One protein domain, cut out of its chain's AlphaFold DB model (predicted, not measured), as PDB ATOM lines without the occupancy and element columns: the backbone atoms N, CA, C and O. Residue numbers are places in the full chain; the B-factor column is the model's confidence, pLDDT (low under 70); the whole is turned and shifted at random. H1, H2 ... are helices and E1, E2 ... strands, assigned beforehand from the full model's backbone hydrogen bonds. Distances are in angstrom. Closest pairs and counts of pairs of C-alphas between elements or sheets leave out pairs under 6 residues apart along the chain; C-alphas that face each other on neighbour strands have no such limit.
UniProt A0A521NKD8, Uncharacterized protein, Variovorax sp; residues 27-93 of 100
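Overview. This is residues 27 to 93 of the 100 residues of an uncharacterized protein of Variovorax sp (UniProt A0A521NKD8). One long helix, H1, runs along the longest axis; H4 packs on its later part, running opposite ways, and a small strand hairpin, E1 and E2, covers its middle. Short helices H2 and H3 precede and follow the hairpin. The 67 printed residues, mostly helix, hold H1, H2, E1, E2, H3, H4 in order, the sheet antiparallel. The whole is compact, radius of gyration of the C-alphas 11.4 A, spanning 35 by 20 by 18 A.

Arrangement. H1, residues 27 to 47, touches H4, residues 79 to 91, with residues 39 to 47 alone, at a steep tilt of 39 degrees; the closest C-alphas, of Ala 39 and Cys 88, are 5.5 A apart. H2, residues 51 to 55, is close to H1 but not clearly touching. In the hairpin of E1, residues 59 to 61, and E2, residues 67 to 69, N 60 and O 68 are within hydrogen-bond range at 2.9 A. The closest C-alphas of H1 and E2, of Tyr 36 and Glu 68, are 7.2 A apart. H3, residues 71 to 76, only just touches H4, with 3 pairs of C-alphas within 8 A, only at the corner. In H1, H2, H3 and H4 every O i to N i+4 pair is within hydrogen-bond range.

Along the chain. H1, 30.5 A long, begins at C-alpha 27, (-45.801, 9.867, 27.936). H4, 18.5 A long, ends at C-alpha 91, (-30.468, 0.427, 17.560).

Size, cuts and confidence. The C-alphas farthest apart, of Ala 27 and Pro 78, are 34.8 A apart. The printed part has no cut, its links are tight, and residue 27 alone has pLDDT under 70.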
ATOM      1  N   ALA A  27     -47.159  10.240  27.547       66.25
ATOM      2  CA  ALA A  27     -45.801   9.867  27.936       66.25
ATOM      3  C   ALA A  27     -45.131   8.953  26.891       66.25
ATOM      4  O   ALA A  27     -44.031   9.265  26.437       66.25
ATOM      5  N   ASP A  28     -45.829   7.912  26.424       83.94
ATOM      6  CA  ASP A  28     -45.344   7.007  25.373       83.94
ATOM      7  C   ASP A  28     -45.109   7.752  24.054       83.94
ATOM      8  O   ASP A  28     -44.151   7.484  23.334       83.94
ATOM      9  N   ALA A  29     -45.979   8.710  23.718       86.06
ATOM     10  CA  ALA A  29     -45.829   9.505  22.502       86.06
ATOM     11  C   ALA A  29     -44.558  10.366  22.526       86.06
ATOM     12  O   ALA A  29     -43.881  10.489  21.506       86.06
ATOM     13  N   MET A  30     -44.226  10.935  23.686       89.88
ATOM     14  CA  MET A  30     -43.044  11.773  23.857       89.88
ATOM     15  C   MET A  30     -41.754  10.944  23.836       89.88
ATOM     16  O   MET A  30     -40.825  11.308  23.121       89.88
ATOM     17  N   GLU A  31     -41.731   9.803  24.531       93.56
ATOM     18  CA  GLU A  31     -40.607   8.856  24.485       93.56
ATOM     19  C   GLU A  31     -40.366   8.354  23.055       93.56
ATOM     20  O   GLU A  31     -39.238   8.320  22.564       93.56
ATOM     21  N   MET A  32     -41.435   7.999  22.342       95.69
ATOM     22  CA  MET A  32     -41.311   7.563  20.956       95.69
ATOM     23  C   MET A  32     -40.787   8.685  20.059       95.69
ATOM     24  O   MET A  32     -39.913   8.432  19.234       95.69
ATOM     25  N   ALA A  33     -41.270   9.920  20.220       93.88
ATOM     26  CA  ALA A  33     -40.771  11.057  19.451       93.88
ATOM     27  C   ALA A  33     -39.269  11.312  19.677       93.88
ATOM     28  O   ALA A  33     -38.566  11.633  18.717       93.88
ATOM     29  N   GLU A  34     -38.772  11.118  20.902       95.94
ATOM     30  CA  GLU A  34     -37.343  11.207  21.232       95.94
ATOM     31  C   GLU A  34     -36.523  10.158  20.471       95.94
ATOM     32  O   GLU A  34     -35.577  10.513  19.772       95.94
ATOM     33  N   ARG A  35     -36.959   8.890  20.460       97.62
ATOM     34  CA  ARG A  35     -36.282   7.828  19.688       97.62
ATOM     35  C   ARG A  35     -36.194   8.138  18.194       97.62
ATOM     36  O   ARG A  35     -35.223   7.777  17.537       97.62
ATOM     37  N   TYR A  36     -37.202   8.798  17.628       97.69
ATOM     38  CA  TYR A  36     -37.155   9.230  16.230       97.69
ATOM     39  C   TYR A  36     -36.174  10.387  15.998       97.69
ATOM     40  O   TYR A  36     -35.515  10.416  14.960       97.69
ATOM     41  N   ALA A  37     -36.039  11.312  16.951       96.88
ATOM     42  CA  ALA A  37     -35.017  12.354  16.892       96.88
ATOM     43  C   ALA A  37     -33.599  11.758  16.987       96.88
ATOM     44  O   ALA A  37     -32.716  12.149  16.222       96.88
ATOM     45  N   ASP A  38     -33.404  10.755  17.846       98.31
ATOM     46  CA  ASP A  38     -32.144  10.013  17.941       98.31
ATOM     47  C   ASP A  38     -31.830   9.250  16.648       98.31
ATOM     48  O   ASP A  38     -30.673   9.173  16.231       98.31
ATOM     49  N   ALA A  39     -32.853   8.724  15.964       98.12
ATOM     50  CA  ALA A  39     -32.675   8.026  14.692       98.12
ATOM     51  C   ALA A  39     -32.194   8.978  13.593       98.12
ATOM     52  O   ALA A  39     -31.296   8.626  12.827       98.12
ATOM     53  N   GLU A  40     -32.740  10.194  13.556       97.75
ATOM     54  CA  GLU A  40     -32.253  11.249  12.670       97.75
ATOM     55  C   GLU A  40     -30.806  11.626  13.009       97.75
ATOM     56  O   GLU A  40     -29.960  11.695  12.119       97.75
ATOM     57  N   HIS A  41     -30.471  11.771  14.296       98.25
ATOM     58  CA  HIS A  41     -29.094  12.045  14.703       98.25
ATOM     59  C   HIS A  41     -28.127  10.928  14.284       98.25
ATOM     60  O   HIS A  41     -27.048  11.205  13.760       98.25
ATOM     61  N   CYS A  42     -28.518   9.663  14.449       98.56
ATOM     62  CA  CYS A  42     -27.752   8.507  13.987       98.56
ATOM     63  C   CYS A  42     -27.504   8.563  12.468       98.56
ATOM     64  O   CYS A  42     -26.372   8.377  12.011       98.56
ATOM     65  N   MET A  43     -28.529   8.907  11.682       98.44
ATOM     66  CA  MET A  43     -28.391   9.096  10.236       98.44
ATOM     67  C   MET A  43     -27.415  10.220   9.887       98.44
ATOM     68  O   MET A  43     -26.552  10.036   9.024       98.44
ATOM     69  N   GLU A  44     -27.488  11.358  10.580       98.19
ATOM     70  CA  GLU A  44     -26.551  12.463  10.379       98.19
ATOM     71  C   GLU A  44     -25.098  12.074  10.685       98.19
ATOM     72  O   GLU A  44     -24.195  12.559  10.003       98.19
ATOM     73  N   GLN A  45     -24.849  11.200  11.664       98.38
ATOM     74  CA  GLN A  45     -23.495  10.723  11.976       98.38
ATOM     75  C   GLN A  45     -22.937   9.797  10.887       98.38
ATOM     76  O   GLN A  45     -21.752   9.872  10.560       98.38
ATOM     77  N   ILE A  46     -23.775   8.935  10.305       98.19
ATOM     78  CA  ILE A  46     -23.343   7.950   9.301       98.19
ATOM     79  C   ILE A  46     -23.230   8.579   7.907       98.19
ATOM     80  O   ILE A  46     -22.277   8.327   7.171       98.19
ATOM     81  N   VAL A  47     -24.225   9.375   7.521       97.69
ATOM     82  CA  VAL A  47     -24.409   9.869   6.146       97.69
ATOM     83  C   VAL A  47     -24.036  11.353   6.012       97.69
ATOM     84  O   VAL A  47     -23.778  11.854   4.909       97.69
ATOM     85  N   GLY A  48     -23.982  12.069   7.133       97.94
ATOM     86  CA  GLY A  48     -23.784  13.511   7.200       97.94
ATOM     87  C   GLY A  48     -25.102  14.278   7.286       97.94
ATOM     88  O   GLY A  48     -26.134  13.839   6.788       97.94
ATOM     89  N   LYS A  49     -25.043  15.485   7.853       97.56
ATOM     90  CA  LYS A  49     -26.193  16.394   7.989       97.56
ATOM     91  C   LYS A  49     -26.912  16.654   6.666       97.56
ATOM     92  O   LYS A  49     -26.265  16.731   5.606       97.56
ATOM     93  N   ARG A  50     -28.223  16.898   6.763       96.56
ATOM     94  CA  ARG A  50     -29.118  17.201   5.631       96.56
ATOM     95  C   ARG A  50     -29.082  16.129   4.536       96.56
ATOM     96  O   ARG A  50     -29.099  16.441   3.338       96.56
ATOM     97  N   TRP A  51     -28.904  14.872   4.929       97.19
ATOM     98  CA  TRP A  51     -28.830  13.744   4.005       97.19
ATOM     99  C   TRP A  51     -30.146  13.588   3.237       97.19
ATOM    100  O   TRP A  51     -30.121  13.317   2.039       97.19
ATOM    101  N   GLU A  52     -31.277  13.847   3.884       97.94
ATOM    102  CA  GLU A  52     -32.608  13.789   3.302       97.94
ATOM    103  C   GLU A  52     -32.708  14.705   2.084       97.94
ATOM    104  O   GLU A  52     -33.123  14.291   1.005       97.94
ATOM    105  N   MET A  53     -32.184  15.922   2.193       97.75
ATOM    106  CA  MET A  53     -32.176  16.870   1.089       97.75
ATOM    107  C   MET A  53     -31.167  16.499   0.006       97.75
ATOM    108  O   MET A  53     -31.450  16.656  -1.180       97.75
ATOM    109  N   ARG A  54     -29.992  16.000   0.405       97.56
ATOM    110  CA  ARG A  54     -28.942  15.563  -0.528       97.56
ATOM    111  C   ARG A  54     -29.419  14.415  -1.416       97.56
ATOM    112  O   ARG A  54     -29.044  14.366  -2.584       97.56
ATOM    113  N   TYR A  55     -30.217  13.510  -0.860       97.31
ATOM    114  CA  TYR A  55     -30.675  12.296  -1.535       97.31
ATOM    115  C   TYR A  55     -32.148  12.342  -1.956       97.31
ATOM    116  O   TYR A  55     -32.656  11.344  -2.457       97.31
ATOM    117  N   GLY A  56     -32.822  13.486  -1.794       97.38
ATOM    118  CA  GLY A  56     -34.222  13.656  -2.186       97.38
ATOM    119  C   GLY A  56     -35.187  12.761  -1.407       97.38
ATOM    120  O   GLY A  56     -36.190  12.320  -1.960       97.38
ATOM    121  N   VAL A  57     -34.872  12.466  -0.143       98.19
ATOM    122  CA  VAL A  57     -35.707  11.649   0.733       98.19
ATOM    123  C   VAL A  57     -36.812  12.514   1.326       98.19
ATOM    124  O   VAL A  57     -36.561  13.443   2.092       98.19
ATOM    125  N   GLU A  58     -38.053  12.193   0.978       98.31
ATOM    126  CA  GLU A  58     -39.234  12.833   1.550       98.31
ATOM    127  C   GLU A  58     -39.429  12.407   3.009       98.31
ATOM    128  O   GLU A  58     -39.405  11.212   3.322       98.31
ATOM    129  N   LEU A  59     -39.658  13.395   3.880       97.69
ATOM    130  CA  LEU A  59     -40.019  13.197   5.278       97.69
ATOM    131  C   LEU A  59     -41.509  13.474   5.483       97.69
ATOM    132  O   LEU A  59     -42.046  14.445   4.949       97.69
ATOM    133  N   ALA A  60     -42.154  12.676   6.326       98.06
ATOM    134  CA  ALA A  60     -43.515  12.918   6.780       98.06
ATOM    135  C   ALA A  60     -43.626  12.737   8.294       98.06
ATOM    136  O   ALA A  60     -42.783  12.114   8.941       98.06
ATOM    137  N   ARG A  61     -44.682  13.319   8.868       96.81
ATOM    138  CA  ARG A  61     -44.971  13.182  10.293       96.81
ATOM    139  C   ARG A  61     -45.622  11.826  10.557       96.81
ATOM    140  O   ARG A  61     -46.641  11.514   9.947       96.81
ATOM    141  N   ASN A  62     -45.060  11.058  11.479       95.31
ATOM    142  CA  ASN A  62     -45.599   9.766  11.886       95.31
ATOM    143  C   ASN A  62     -46.667   9.885  12.985       95.31
ATOM    144  O   ASN A  62     -47.010  10.980  13.437       95.31
ATOM    145  N   GLN A  63     -47.192   8.742  13.436       93.75
ATOM    146  CA  GLN A  63     -48.271   8.693  14.430       93.75
ATOM    147  C   GLN A  63     -47.881   9.211  15.826       93.75
ATOM    148  O   GLN A  63     -48.765   9.537  16.614       93.75
ATOM    149  N   TRP A  64     -46.583   9.336  16.123       93.94
ATOM    150  CA  TRP A  64     -46.065   9.933  17.363       93.94
ATOM    151  C   TRP A  64     -45.707  11.414  17.199       93.94
ATOM    152  O   TRP A  64     -45.243  12.058  18.134       93.94
ATOM    153  N   GLY A  65     -45.924  11.980  16.011       92.50
ATOM    154  CA  GLY A  65     -45.637  13.377  15.733       92.50
ATOM    155  C   GLY A  65     -44.185  13.668  15.349       92.50
ATOM    156  O   GLY A  65     -43.873  14.839  15.138       92.50
ATOM    157  N   ALA A  66     -43.318  12.668  15.202       94.75
ATOM    158  CA  ALA A  66     -41.942  12.862  14.746       94.75
ATOM    159  C   ALA A  66     -41.847  12.877  13.213       94.75
ATOM    160  O   ALA A  66     -42.701  12.308  12.530       94.75
ATOM    161  N   LEU A  67     -40.828  13.548  12.667       95.12
ATOM    162  CA  LEU A  67     -40.518  13.484  11.237       95.12
ATOM    163  C   LEU A  67     -39.669  12.244  10.965       95.12
ATOM    164  O   LEU A  67     -38.673  12.020  11.645       95.12
ATOM    165  N   GLU A  68     -40.049  11.462   9.962       97.56
ATOM    166  CA  GLU A  68     -39.256  10.334   9.484       97.56
ATOM    167  C   GLU A  68     -39.409  10.167   7.966       97.56
ATOM    168  O   GLU A  68     -40.372  10.681   7.383       97.56
ATOM    169  N   PRO A  69     -38.498   9.436   7.302       97.94
ATOM    170  CA  PRO A  69     -38.636   9.140   5.882       97.94
ATOM    171  C   PRO A  69     -39.920   8.371   5.559       97.94
ATOM    172  O   PRO A  69     -40.265   7.410   6.256       97.94
ATOM    173  N   THR A  70     -40.590   8.732   4.465       98.44
ATOM    174  CA  THR A  70     -41.735   7.945   3.978       98.44
ATOM    175  C   THR A  70     -41.276   6.578   3.476       98.44
ATOM    176  O   THR A  70     -40.141   6.417   3.009       98.44
ATOM    177  N   GLY A  71     -42.159   5.576   3.535       98.00
ATOM    178  CA  GLY A  71     -41.850   4.239   3.010       98.00
ATOM    179  C   GLY A  71     -41.440   4.282   1.534       98.00
ATOM    180  O   GLY A  71     -40.368   3.807   1.162       98.00
ATOM    181  N   ARG A  72     -42.239   4.977   0.716       97.81
ATOM    182  CA  ARG A  72     -42.003   5.141  -0.728       97.81
ATOM    183  C   ARG A  72     -40.655   5.792  -1.037       97.81
ATOM    184  O   ARG A  72     -39.958   5.369  -1.957       97.81
ATOM    185  N   SER A  73     -40.307   6.840  -0.295       98.00
ATOM    186  CA  SER A  73     -39.035   7.541  -0.444       98.00
ATOM    187  C   SER A  73     -37.860   6.598  -0.174       98.00
ATOM    188  O   SER A  73     -36.961   6.466  -1.008       98.00
ATOM    189  N   MET A  74     -37.926   5.852   0.933       98.00
ATOM    190  CA  MET A  74     -36.896   4.885   1.310       98.00
ATOM    191  C   MET A  74     -36.757   3.735   0.315       98.00
ATOM    192  O   MET A  74     -35.627   3.339   0.038       98.00
ATOM    193  N   ASP A  75     -37.847   3.242  -0.276       97.06
ATOM    194  CA  ASP A  75     -37.796   2.197  -1.310       97.06
ATOM    195  C   ASP A  75     -36.926   2.622  -2.507       97.06
ATOM    196  O   ASP A  75     -36.162   1.824  -3.057       97.06
ATOM    197  N   SER A  76     -36.985   3.908  -2.866       96.81
ATOM    198  CA  SER A  76     -36.216   4.499  -3.967       96.81
ATOM    199  C   SER A  76     -34.832   5.039  -3.577       96.81
ATOM    200  O   SER A  76     -34.022   5.335  -4.458       96.81
ATOM    201  N   ALA A  77     -34.530   5.147  -2.281       97.88
ATOM    202  CA  ALA A  77     -33.283   5.732  -1.794       97.88
ATOM    203  C   ALA A  77     -32.055   4.868  -2.151       97.88
ATOM    204  O   ALA A  77     -32.172   3.644  -2.294       97.88
ATOM    205  N   PRO A  78     -30.843   5.450  -2.251       98.25
ATOM    206  CA  PRO A  78     -29.624   4.674  -2.467       98.25
ATOM    207  C   PRO A  78     -29.442   3.579  -1.408       98.25
ATOM    208  O   PRO A  78     -29.772   3.768  -0.237       98.25
ATOM    209  N   GLN A  79     -28.852   2.442  -1.792       97.94
ATOM    210  CA  GLN A  79     -28.694   1.299  -0.884       97.94
ATOM    211  C   GLN A  79     -27.975   1.670   0.420       97.94
ATOM    212  O   GLN A  79     -28.385   1.213   1.482       97.94
ATOM    213  N   ALA A  80     -26.950   2.526   0.353       97.38
ATOM    214  CA  ALA A  80     -26.230   3.001   1.534       97.38
ATOM    215  C   ALA A  80     -27.153   3.713   2.542       97.38
ATOM    216  O   ALA A  80     -27.029   3.484   3.740       97.38
ATOM    217  N   ILE A  81     -28.121   4.501   2.060       98.38
ATOM    218  CA  ILE A  81     -29.105   5.207   2.895       98.38
ATOM    219  C   ILE A  81     -30.052   4.219   3.561       98.38
ATOM    220  O   ILE A  81     -30.252   4.281   4.768       98.38
ATOM    221  N   ARG A  82     -30.578   3.253   2.796       98.50
ATOM    222  CA  ARG A  82     -31.462   2.211   3.341       98.50
ATOM    223  C   ARG A  82     -30.779   1.373   4.420       98.50
ATOM    224  O   ARG A  82     -31.409   1.024   5.410       98.50
ATOM    225  N   MET A  83     -29.502   1.040   4.226       98.44
ATOM    226  CA  MET A  83     -28.737   0.252   5.195       98.44
ATOM    227  C   MET A  83     -28.417   1.047   6.465       98.44
ATOM    228  O   MET A  83     -28.548   0.498   7.556       98.44
ATOM    229  N   ALA A  84     -28.031   2.322   6.329       98.56
ATOM    230  CA  ALA A  84     -27.807   3.209   7.470       98.56
ATOM    231  C   ALA A  84     -29.088   3.368   8.302       98.56
ATOM    232  O   ALA A  84     -29.082   3.108   9.503       98.56
ATOM    233  N   ASP A  85     -30.205   3.671   7.639       98.31
ATOM    234  CA  ASP A  85     -31.505   3.831   8.285       98.31
ATOM    235  C   ASP A  85     -31.962   2.544   8.986       98.31
ATOM    236  O   ASP A  85     -32.337   2.580  10.157       98.31
ATOM    237  N   MET A  86     -31.859   1.387   8.322       98.31
ATOM    238  CA  MET A  86     -32.188   0.096   8.933       98.31
ATOM    239  C   MET A  86     -31.368  -0.161  10.206       98.31
ATOM    240  O   MET A  86     -31.900  -0.702  11.178       98.31
ATOM    241  N   SER A  87     -30.087   0.221  10.206       98.44
ATOM    242  CA  SER A  87     -29.214   0.098  11.374       98.44
ATOM    243  C   SER A  87     -29.672   1.013  12.511       98.44
ATOM    244  O   SER A  87     -29.923   0.518  13.610       98.44
ATOM    245  N   CYS A  88     -29.865   2.308  12.237       98.50
ATOM    246  CA  CYS A  88     -30.307   3.291  13.231       98.50
ATOM    247  C   CYS A  88     -31.664   2.918  13.842       98.50
ATOM    248  O   CYS A  88     -31.846   2.952  15.057       98.50
ATOM    249  N   ARG A  89     -32.617   2.474  13.013       98.31
ATOM    250  CA  ARG A  89     -33.934   2.041  13.497       98.31
ATOM    251  C   ARG A  89     -33.858   0.838  14.428       98.31
ATOM    252  O   ARG A  89     -34.630   0.772  15.377       98.31
ATOM    253  N   ARG A  90     -32.960  -0.115  14.155       98.44
ATOM    254  CA  ARG A  90     -32.763  -1.295  15.006       98.44
ATOM    255  C   ARG A  90     -32.135  -0.918  16.344       98.44
ATOM    256  O   ARG A  90     -32.563  -1.437  17.368       98.44
ATOM    257  N   GLU A  91     -31.136  -0.040  16.337       97.88
ATOM    258  CA  GLU A  91     -30.468   0.427  17.560       97.88
ATOM    259  C   GLU A  91     -31.458   1.094  18.523       97.88
ATOM    260  O   GLU A  91     -31.418   0.859  19.728       97.88
ATOM    261  N   LEU A  92     -32.422   1.830  17.972       97.62
ATOM    262  CA  LEU A  92     -33.411   2.595  18.732       97.62
ATOM    263  C   LEU A  92     -34.750   1.865  18.906       97.62
ATOM    264  O   LEU A  92     -35.723   2.439  19.394       97.62
ATOM    265  N   SER A  93     -34.810   0.579  18.540       97.19
ATOM    266  CA  SER A  93     -36.001  -0.273  18.685       97.19
ATOM    267  C   SER A  93     -37.263   0.293  18.005       97.19
ATOM    268  O   SER A  93     -38.375   0.187  18.534       97.19
TER     269      SER A  93